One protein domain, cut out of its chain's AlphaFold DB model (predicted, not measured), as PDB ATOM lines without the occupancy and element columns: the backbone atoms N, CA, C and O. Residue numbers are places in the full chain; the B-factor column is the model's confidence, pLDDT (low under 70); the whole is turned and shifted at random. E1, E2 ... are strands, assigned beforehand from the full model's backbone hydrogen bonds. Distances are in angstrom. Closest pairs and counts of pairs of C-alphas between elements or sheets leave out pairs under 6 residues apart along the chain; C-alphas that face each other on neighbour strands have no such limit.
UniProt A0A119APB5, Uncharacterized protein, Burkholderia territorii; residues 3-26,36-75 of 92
ATOM      1  N   GLN A   3     131.363 117.379 136.498       96.19
ATOM      2  CA  GLN A   3     132.257 116.560 135.696       96.19
ATOM      3  C   GLN A   3     131.643 115.172 135.507       96.19
ATOM      4  O   GLN A   3     131.029 114.625 136.424       96.19
ATOM      5  N   LEU A   4     131.759 114.618 134.301       97.44
ATOM      6  CA  LEU A   4     131.271 113.280 133.983       97.44
ATOM      7  C   LEU A   4     132.356 112.248 134.311       97.44
ATOM      8  O   LEU A   4     133.525 112.465 133.985       97.44
ATOM      9  N   TYR A   5     131.959 111.149 134.948       97.88
ATOM     10  CA  TYR A   5     132.841 110.053 135.336       97.88
ATOM     11  C   TYR A   5     132.314 108.722 134.802       97.88
ATOM     12  O   TYR A   5     131.106 108.460 134.856       97.88
ATOM     13  N   ALA A   6     133.231 107.891 134.314       97.88
ATOM     14  CA  ALA A   6     132.956 106.540 133.848       97.88
ATOM     15  C   ALA A   6     132.680 105.572 135.023       97.88
ATOM     16  O   ALA A   6     132.993 105.882 136.181       97.88
ATOM     17  N   PRO A   7     132.106 104.379 134.761       98.06
ATOM     18  CA  PRO A   7     131.875 103.352 135.782       98.06
ATOM     19  C   PRO A   7     133.138 102.894 136.523       98.06
ATOM     20  O   PRO A   7     133.053 102.500 137.685       98.06
ATOM     21  N   ASN A   8     134.300 102.959 135.870       96.94
ATOM     22  CA  ASN A   8     135.602 102.657 136.473       96.94
ATOM     23  C   ASN A   8     136.086 103.745 137.454       96.94
ATOM     24  O   ASN A   8     137.039 103.518 138.190       96.94
ATOM     25  N   GLY A   9     135.407 104.894 137.510       96.31
ATOM     26  CA  GLY A   9     135.751 106.013 138.378       96.31
ATOM     27  C   GLY A   9     136.587 107.104 137.716       96.31
ATOM     28  O   GLY A   9     136.704 108.159 138.336       96.31
ATOM     29  N   ASN A  10     137.073 106.892 136.491       97.31
ATOM     30  CA  ASN A  10     137.905 107.838 135.749       97.31
ATOM     31  C   ASN A  10     137.101 109.012 135.193       97.31
ATOM     32  O   ASN A  10     135.892 108.914 134.933       97.31
ATOM     33  N   LYS A  11     137.787 110.136 134.992       97.44
ATOM     34  CA  LYS A  11     137.196 111.340 134.416       97.44
ATOM     35  C   LYS A  11     136.959 111.142 132.921       97.44
ATOM     36  O   LYS A  11     137.862 110.765 132.185       97.44
ATOM     37  N   ILE A  12     135.753 111.458 132.452       98.00
ATOM     38  CA  ILE A  12     135.496 111.598 131.016       98.00
ATOM     39  C   ILE A  12     136.152 112.889 130.524       98.00
ATOM     40  O   ILE A  12     135.811 113.980 130.989       98.00
ATOM     41  N   VAL A  13     137.066 112.764 129.566       97.56
ATOM     42  CA  VAL A  13     137.860 113.879 129.022       97.56
ATOM     43  C   VAL A  13     137.524 114.204 127.568       97.56
ATOM     44  O   VAL A  13     137.968 115.231 127.060       97.56
ATOM     45  N   GLY A  14     136.717 113.379 126.895       97.31
ATOM     46  CA  GLY A  14     136.345 113.629 125.505       97.31
ATOM     47  C   GLY A  14     135.201 112.771 124.978       97.31
ATOM     48  O   GLY A  14     134.552 112.018 125.708       97.31
ATOM     49  N   THR A  15     134.960 112.904 123.677       97.81
ATOM     50  CA  THR A  15     134.044 112.071 122.893       97.81
ATOM     51  C   THR A  15     134.822 111.207 121.915       97.81
ATOM     52  O   THR A  15     135.929 111.554 121.502       97.81
ATOM     53  N   LEU A  16     134.239 110.074 121.530       97.50
ATOM     54  CA  LEU A  16     134.768 109.286 120.426       97.50
ATOM     55  C   LEU A  16     134.195 109.837 119.120       97.50
ATOM     56  O   LEU A  16     132.989 109.749 118.898       97.50
ATOM     57  N   ASP A  17     135.046 110.370 118.254       96.50
ATOM     58  CA  ASP A  17     134.624 110.993 116.999       96.50
ATOM     59  C   ASP A  17     134.908 110.089 115.786       96.50
ATOM     60  O   ASP A  17     135.874 109.327 115.741       96.50
ATOM     61  N   LEU A  18     134.035 110.179 114.783       97.06
ATOM     62  CA  LEU A  18     134.200 109.602 113.456       97.06
ATOM     63  C   LEU A  18     134.655 110.704 112.502       97.06
ATOM     64  O   LEU A  18     133.975 111.720 112.356       97.06
ATOM     65  N   VAL A  19     135.771 110.471 111.813       97.56
ATOM     66  CA  VAL A  19     136.287 111.384 110.789       97.56
ATOM     67  C   VAL A  19     136.146 110.708 109.428       97.56
ATOM     68  O   VAL A  19     136.781 109.673 109.203       97.56
ATOM     69  N   PRO A  20     135.305 111.233 108.520       96.94
ATOM     70  CA  PRO A  20     135.179 110.660 107.193       96.94
ATOM     71  C   PRO A  20     136.478 110.850 106.405       96.94
ATOM     72  O   PRO A  20     137.196 111.841 106.551       96.94
ATOM     73  N   GLY A  21     136.774 109.887 105.540       96.88
ATOM     74  CA  GLY A  21     137.930 109.940 104.659       96.88
ATOM     75  C   GLY A  21     137.599 109.377 103.288       96.88
ATOM     76  O   GLY A  21     136.744 108.502 103.145       96.88
ATOM     77  N   THR A  22     138.289 109.879 102.273       96.94
ATOM     78  CA  THR A  22     138.223 109.357 100.908       96.94
ATOM     79  C   THR A  22     139.540 108.676 100.587       96.94
ATOM     80  O   THR A  22     140.579 109.333 100.491       96.94
ATOM     81  N   ALA A  23     139.499 107.353 100.458       96.44
ATOM     82  CA  ALA A  23     140.644 106.551 100.059       96.44
ATOM     83  C   ALA A  23     140.719 106.459  98.529       96.44
ATOM     84  O   ALA A  23     139.712 106.219  97.862       96.44
ATOM     85  N   ASN A  24     141.914 106.669  97.981       95.38
ATOM     86  CA  ASN A  24     142.153 106.565  96.548       95.38
ATOM     87  C   ASN A  24     142.210 105.099  96.115       95.38
ATOM     88  O   ASN A  24     142.823 104.258  96.783       95.38
ATOM     89  N   VAL A  25     141.631 104.820  94.951       97.06
ATOM     90  CA  VAL A  25     141.674 103.507  94.305       97.06
ATOM     91  C   VAL A  25     142.269 103.643  92.910       97.06
ATOM     92  O   VAL A  25     141.964 104.595  92.193       97.06
ATOM     93  N   SER A  26     143.108 102.689  92.513       96.06
ATOM     94  CA  SER A  26     143.691 102.628  91.166       96.06
ATOM     95  C   SER A  26     142.841 101.813  90.187       96.06
ATOM     96  O   SER A  26     143.134 101.776  88.994       96.06
ATOM     97  N   TRP A  36     143.336  99.460  96.373       95.31
ATOM     98  CA  TRP A  36     143.746 100.644  97.132       95.31
ATOM     99  C   TRP A  36     145.120 101.179  96.712       95.31
ATOM    100  O   TRP A  36     146.099 100.440  96.674       95.31
ATOM    101  N   GLU A  37     145.214 102.494  96.501       94.50
ATOM    102  CA  GLU A  37     146.463 103.186  96.135       94.50
ATOM    103  C   GLU A  37     147.320 103.556  97.371       94.50
ATOM    104  O   GLU A  37     148.416 104.101  97.263       94.50
ATOM    105  N   GLY A  38     146.825 103.269  98.581       91.50
ATOM    106  CA  GLY A  38     147.551 103.483  99.838       91.50
ATOM    107  C   GLY A  38     147.470 104.902 100.410       91.50
ATOM    108  O   GLY A  38     148.101 105.177 101.429       91.50
ATOM    109  N   ARG A  39     146.683 105.803  99.805       94.06
ATOM    110  CA  ARG A  39     146.449 107.163 100.319       94.06
ATOM    111  C   ARG A  39     144.976 107.401 100.647       94.06
ATOM    112  O   ARG A  39     144.104 107.101  99.836       94.06
ATOM    113  N   THR A  40     144.734 108.040 101.790       96.62
ATOM    114  CA  THR A  40     143.413 108.520 102.216       96.62
ATOM    115  C   THR A  40     143.482 110.007 102.524       96.62
ATOM    116  O   THR A  40     144.378 110.460 103.236       96.62
ATOM    117  N   THR A  41     142.539 110.774 101.983       96.31
ATOM    118  CA  THR A  41     142.328 112.176 102.353       96.31
ATOM    119  C   THR A  41     141.300 112.224 103.474       96.31
ATOM    120  O   THR A  41     140.170 111.784 103.277       96.31
ATOM    121  N   MET A  42     141.705 112.715 104.644       97.44
ATOM    122  CA  MET A  42     140.835 112.863 105.812       97.44
ATOM    123  C   MET A  42     140.113 114.210 105.765       97.44
ATOM    124  O   MET A  42     140.754 115.238 105.543       97.44
ATOM    125  N   HIS A  43     138.808 114.202 106.024       96.94
ATOM    126  CA  HIS A  43     137.968 115.399 106.045       96.94
ATOM    127  C   HIS A  43     137.718 115.813 107.495       96.94
ATOM    128  O   HIS A  43     136.670 115.530 108.072       96.94
ATOM    129  N   TRP A  44     138.726 116.433 108.110       95.94
ATOM    130  CA  TRP A  44     138.692 116.818 109.527       95.94
ATOM    131  C   TRP A  44     137.546 117.778 109.864       95.94
ATOM    132  O   TRP A  44     136.944 117.656 110.926       95.94
ATOM    133  N   ASP A  45     137.189 118.665 108.932       97.06
ATOM    134  CA  ASP A  45     136.090 119.622 109.106       97.06
ATOM    135  C   ASP A  45     134.702 118.950 109.139       97.06
ATOM    136  O   ASP A  45     133.738 119.546 109.616       97.06
ATOM    137  N   ASP A  46     134.604 117.697 108.683       96.81
ATOM    138  CA  ASP A  46     133.365 116.912 108.644       96.81
ATOM    139  C   ASP A  46     133.268 115.888 109.792       96.81
ATOM    140  O   ASP A  46     132.440 114.967 109.745       96.81
ATOM    141  N   GLN A  47     134.115 116.012 110.821       96.62
ATOM    142  CA  GLN A  47     134.086 115.111 111.973       96.62
ATOM    143  C   GLN A  47     132.745 115.161 112.715       96.62
ATOM    144  O   GLN A  47     132.098 116.205 112.835       96.62
ATOM    145  N   LYS A  48     132.318 114.010 113.237       97.00
ATOM    146  CA  LYS A  48     131.080 113.883 114.014       97.00
ATOM    147  C   LYS A  48     131.295 112.986 115.212       97.00
ATOM    148  O   LYS A  48     131.909 111.931 115.094       97.00
ATOM    149  N   THR A  49     130.690 113.345 116.334       97.56
ATOM    150  CA  THR A  49     130.658 112.471 117.503       97.56
ATOM    151  C   THR A  49     129.944 111.162 117.182       97.56
ATOM    152  O   THR A  49     128.839 111.146 116.630       97.56
ATOM    153  N   ARG A  50     130.582 110.046 117.534       97.94
ATOM    154  CA  ARG A  50     130.029 108.708 117.361       97.94
ATOM    155  C   ARG A  50     128.839 108.522 118.295       97.94
ATOM    156  O   ARG A  50     128.924 108.754 119.502       97.94
ATOM    157  N   VAL A  51     127.756 108.007 117.731       98.19
ATOM    158  CA  VAL A  51     126.576 107.553 118.467       98.19
ATOM    159  C   VAL A  51     126.312 106.081 118.168       98.19
ATOM    160  O   VAL A  51     126.707 105.576 117.114       98.19
ATOM    161  N   ASN A  52     125.673 105.376 119.097       96.88
ATOM    162  CA  ASN A  52     125.149 104.036 118.837       96.88
ATOM    163  C   ASN A  52     123.836 104.097 118.026       96.88
ATOM    164  O   ASN A  52     123.334 105.177 117.708       96.88
ATOM    165  N   GLU A  53     123.251 102.939 117.716       97.06
ATOM    166  CA  GLU A  53     121.991 102.840 116.957       97.06
ATOM    167  C   GLU A  53     120.809 103.563 117.627       97.06
ATOM    168  O   GLU A  53     119.887 104.009 116.948       97.06
ATOM    169  N   ALA A  54     120.849 103.720 118.953       97.19
ATOM    170  CA  ALA A  54     119.844 104.437 119.734       97.19
ATOM    171  C   ALA A  54     120.131 105.949 119.865       97.19
ATOM    172  O   ALA A  54     119.386 106.653 120.544       97.19
ATOM    173  N   GLY A  55     121.201 106.460 119.247       97.25
ATOM    174  CA  GLY A  55     121.590 107.871 119.317       97.25
ATOM    175  C   GLY A  55     122.348 108.266 120.590       97.25
ATOM    176  O   GLY A  55     122.532 109.456 120.841       97.25
ATOM    177  N   VAL A  56     122.801 107.303 121.399       98.06
ATOM    178  CA  VAL A  56     123.593 107.574 122.609       98.06
ATOM    179  C   VAL A  56     125.057 107.784 122.234       98.06
ATOM    180  O   VAL A  56     125.640 106.976 121.512       98.06
ATOM    181  N   ILE A  57     125.640 108.871 122.736       98.19
ATOM    182  CA  ILE A  57     127.018 109.294 122.466       98.19
ATOM    183  C   ILE A  57     128.028 108.343 123.117       98.19
ATOM    184  O   ILE A  57     127.836 107.925 124.260       98.19
ATOM    185  N   TYR A  58     129.126 108.074 122.410       98.38
ATOM    186  CA  TYR A  58     130.329 107.479 122.989       98.38
ATOM    187  C   TYR A  58     131.249 108.555 123.575       98.38
ATOM    188  O   TYR A  58     131.617 109.518 122.897       98.38
ATOM    189  N   VAL A  59     131.649 108.365 124.828       98.44
ATOM    190  CA  VAL A  59     132.577 109.224 125.568       98.44
ATOM    191  C   VAL A  59     133.855 108.471 125.917       98.44
ATOM    192  O   VAL A  59     133.839 107.244 125.965       98.44
ATOM    193  N   VAL A  60     134.947 109.202 126.135       98.38
ATOM    194  CA  VAL A  60     136.287 108.648 126.372       98.38
ATOM    195  C   VAL A  60     136.824 109.151 127.708       98.38
ATOM    196  O   VAL A  60     136.735 110.351 128.000       98.38
ATOM    197  N   ASP A  61     137.339 108.235 128.522       98.25
ATOM    198  CA  ASP A  61     137.978 108.554 129.796       98.25
ATOM    199  C   ASP A  61     139.464 108.925 129.643       98.25
ATOM    200  O   ASP A  61     140.013 108.936 128.541       98.25
ATOM    201  N   GLU A  62     140.115 109.297 130.743       97.69
ATOM    202  CA  GLU A  62     141.525 109.709 130.747       97.69
ATOM    203  C   GLU A  62     142.527 108.592 130.409       97.69
ATOM    204  O   GLU A  62     143.640 108.897 129.975       97.69
ATOM    205  N   ASP A  63     142.121 107.325 130.524       97.56
ATOM    206  CA  ASP A  63     142.922 106.159 130.135       97.56
ATOM    207  C   ASP A  63     142.699 105.764 128.658       97.56
ATOM    208  O   ASP A  63     143.401 104.903 128.123       97.56
ATOM    209  N   GLY A  64     141.758 106.420 127.967       96.81
ATOM    210  CA  GLY A  64     141.416 106.161 126.568       96.81
ATOM    211  C   GLY A  64     140.345 105.085 126.367       96.81
ATOM    212  O   GLY A  64     140.036 104.738 125.222       96.81
ATOM    213  N   GLU A  65     139.753 104.572 127.445       97.75
ATOM    214  CA  GLU A  65     138.632 103.638 127.387       97.75
ATOM    215  C   GLU A  65     137.339 104.376 127.025       97.75
ATOM    216  O   GLU A  65     137.146 105.553 127.345       97.75
ATOM    217  N   HIS A  66     136.435 103.688 126.324       97.31
ATOM    218  CA  HIS A  66     135.206 104.295 125.817       97.31
ATOM    219  C   HIS A  66     133.952 103.692 126.444       97.31
ATOM    220  O   HIS A  66     133.832 102.481 126.616       97.31
ATOM    221  N   TYR A  67     132.981 104.560 126.710       98.12
ATOM    222  CA  TYR A  67     131.715 104.230 127.361       98.12
ATOM    223  C   TYR A  67     130.554 104.896 126.633       98.12
ATOM    224  O   TYR A  67     130.732 105.886 125.918       98.12
ATOM    225  N   LEU A  68     129.338 104.394 126.834       98.38
ATOM    226  CA  LEU A  68     128.151 105.153 126.471       98.38
ATOM    227  C   LEU A  68     127.916 106.247 127.513       98.38
ATOM    228  O   LEU A  68     128.024 106.028 128.718       98.38
ATOM    229  N   PHE A  69     127.501 107.425 127.055       98.19
ATOM    230  CA  PHE A  69     127.158 108.538 127.939       98.19
ATOM    231  C   PHE A  69     126.133 108.139 129.018       98.19
ATOM    232  O   PHE A  69     126.221 108.590 130.156       98.19
ATOM    233  N   SER A  70     125.191 107.250 128.683       98.00
ATOM    234  CA  SER A  70     124.169 106.733 129.605       98.00
ATOM    235  C   SER A  70     124.709 105.855 130.740       98.00
ATOM    236  O   SER A  70     123.985 105.607 131.699       98.00
ATOM    237  N   GLU A  71     125.939 105.357 130.627       97.88
ATOM    238  CA  GLU A  71     126.604 104.534 131.649       97.88
ATOM    239  C   GLU A  71     127.388 105.391 132.652       97.88
ATOM    240  O   GLU A  71     127.812 104.907 133.698       97.88
ATOM    241  N   CYS A  72     127.584 106.669 132.336       97.81
ATOM    242  CA  CYS A  72     128.401 107.584 133.111       97.81
ATOM    243  C   CYS A  72     127.553 108.415 134.081       97.81
ATOM    244  O   CYS A  72     126.345 108.595 133.909       97.81
ATOM    245  N   VAL A  73     128.198 108.970 135.107       97.81
ATOM    246  CA  VAL A  73     127.524 109.767 136.139       97.81
ATOM    247  C   VAL A  73     128.193 111.120 136.328       97.81
ATOM    248  O   VAL A  73     129.415 111.230 136.395       97.81
ATOM    249  N   PHE A  74     127.383 112.174 136.430       97.25
ATOM    250  CA  PHE A  74     127.880 113.503 136.771       97.25
ATOM    251  C   PHE A  74     128.134 113.612 138.274       97.25
ATOM    252  O   PHE A  74     127.203 113.450 139.068       97.25
ATOM    253  N   ARG A  75     129.354 113.991 138.645       94.75
ATOM    254  CA  ARG A  75     129.757 114.342 140.012       94.75
ATOM    255  C   ARG A  75     130.066 115.837 140.079       94.75
ATOM    256  O   ARG A  75     130.360 116.460 139.055       94.75
TER     257      ARG A  75
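Overview. This is residues 3 to 26 and 36 to 75 of the 92 residues of an uncharacterized protein of Burkholderia territorii (UniProt A0A119APB5). Picture a small head of short strands, with a long two-stranded arm, E3 and E4, reaching away from it and making the length. The head holds a three-stranded sheet, E2, E5 and E6, and at its far end from the arm the short pair E1 and E7. The 64 printed residues have no named helix and seven named strands, E1 to E7 in chain order; the class is all strand, though under half of the residues, 30, are in named elements. The sheet order is E2, E5, E6, antiparallel. The whole is loose, with a radius of gyration of the C-alphas of 15.3 A and spans of 51 by 25 by 19 A.

Along the chain. Find C-alpha 3 at (132.257, 116.560, 135.696), where E1, residues 3 to 5, begins. E2 is residues 12 to 15. E3, residues 21 to 26, runs 16.4 A to C-alpha 26 at (143.691, 102.628, 91.166). E4, residues 36 to 42, runs 15.3 A. Then come E5, residues 58 to 61, 10.3 A long, E6, residues 66 to 68, and E7, residues 73 to 75, ending at (129.757, 114.342, 140.012).

Arrangement. Look first at inner strand E5: N 60 and O 14 of E2 are 2.9 A apart, within hydrogen-bond range. On to E6, its hairpin partner, N 59 and O 67 are 2.9 A apart. The closest C-alphas of E1 and E2 are those of Tyr 5 and Ile 12, 5.3 A. E1 and E7 are antiparallel, with N 5 and O 73 at 2.9 A. In the arm, E3 and E4 are antiparallel at 157 degrees, with N 22 and O 41 at 2.9 A. E3 is apart from E2 and E5. Residues 17 to 18 pair antiparallel with residues 48 to 49.

Size, cuts and confidence. The farthest C-alphas, Ser 26 and Arg 75, are 52.1 A apart. Residues 27 to 35 are not printed, and C-alphas 26 and 36 are 6.3 A apart across the cut. The link from E4 to E5, 15 residues, is long. No printed residue is under 70 in pLDDT.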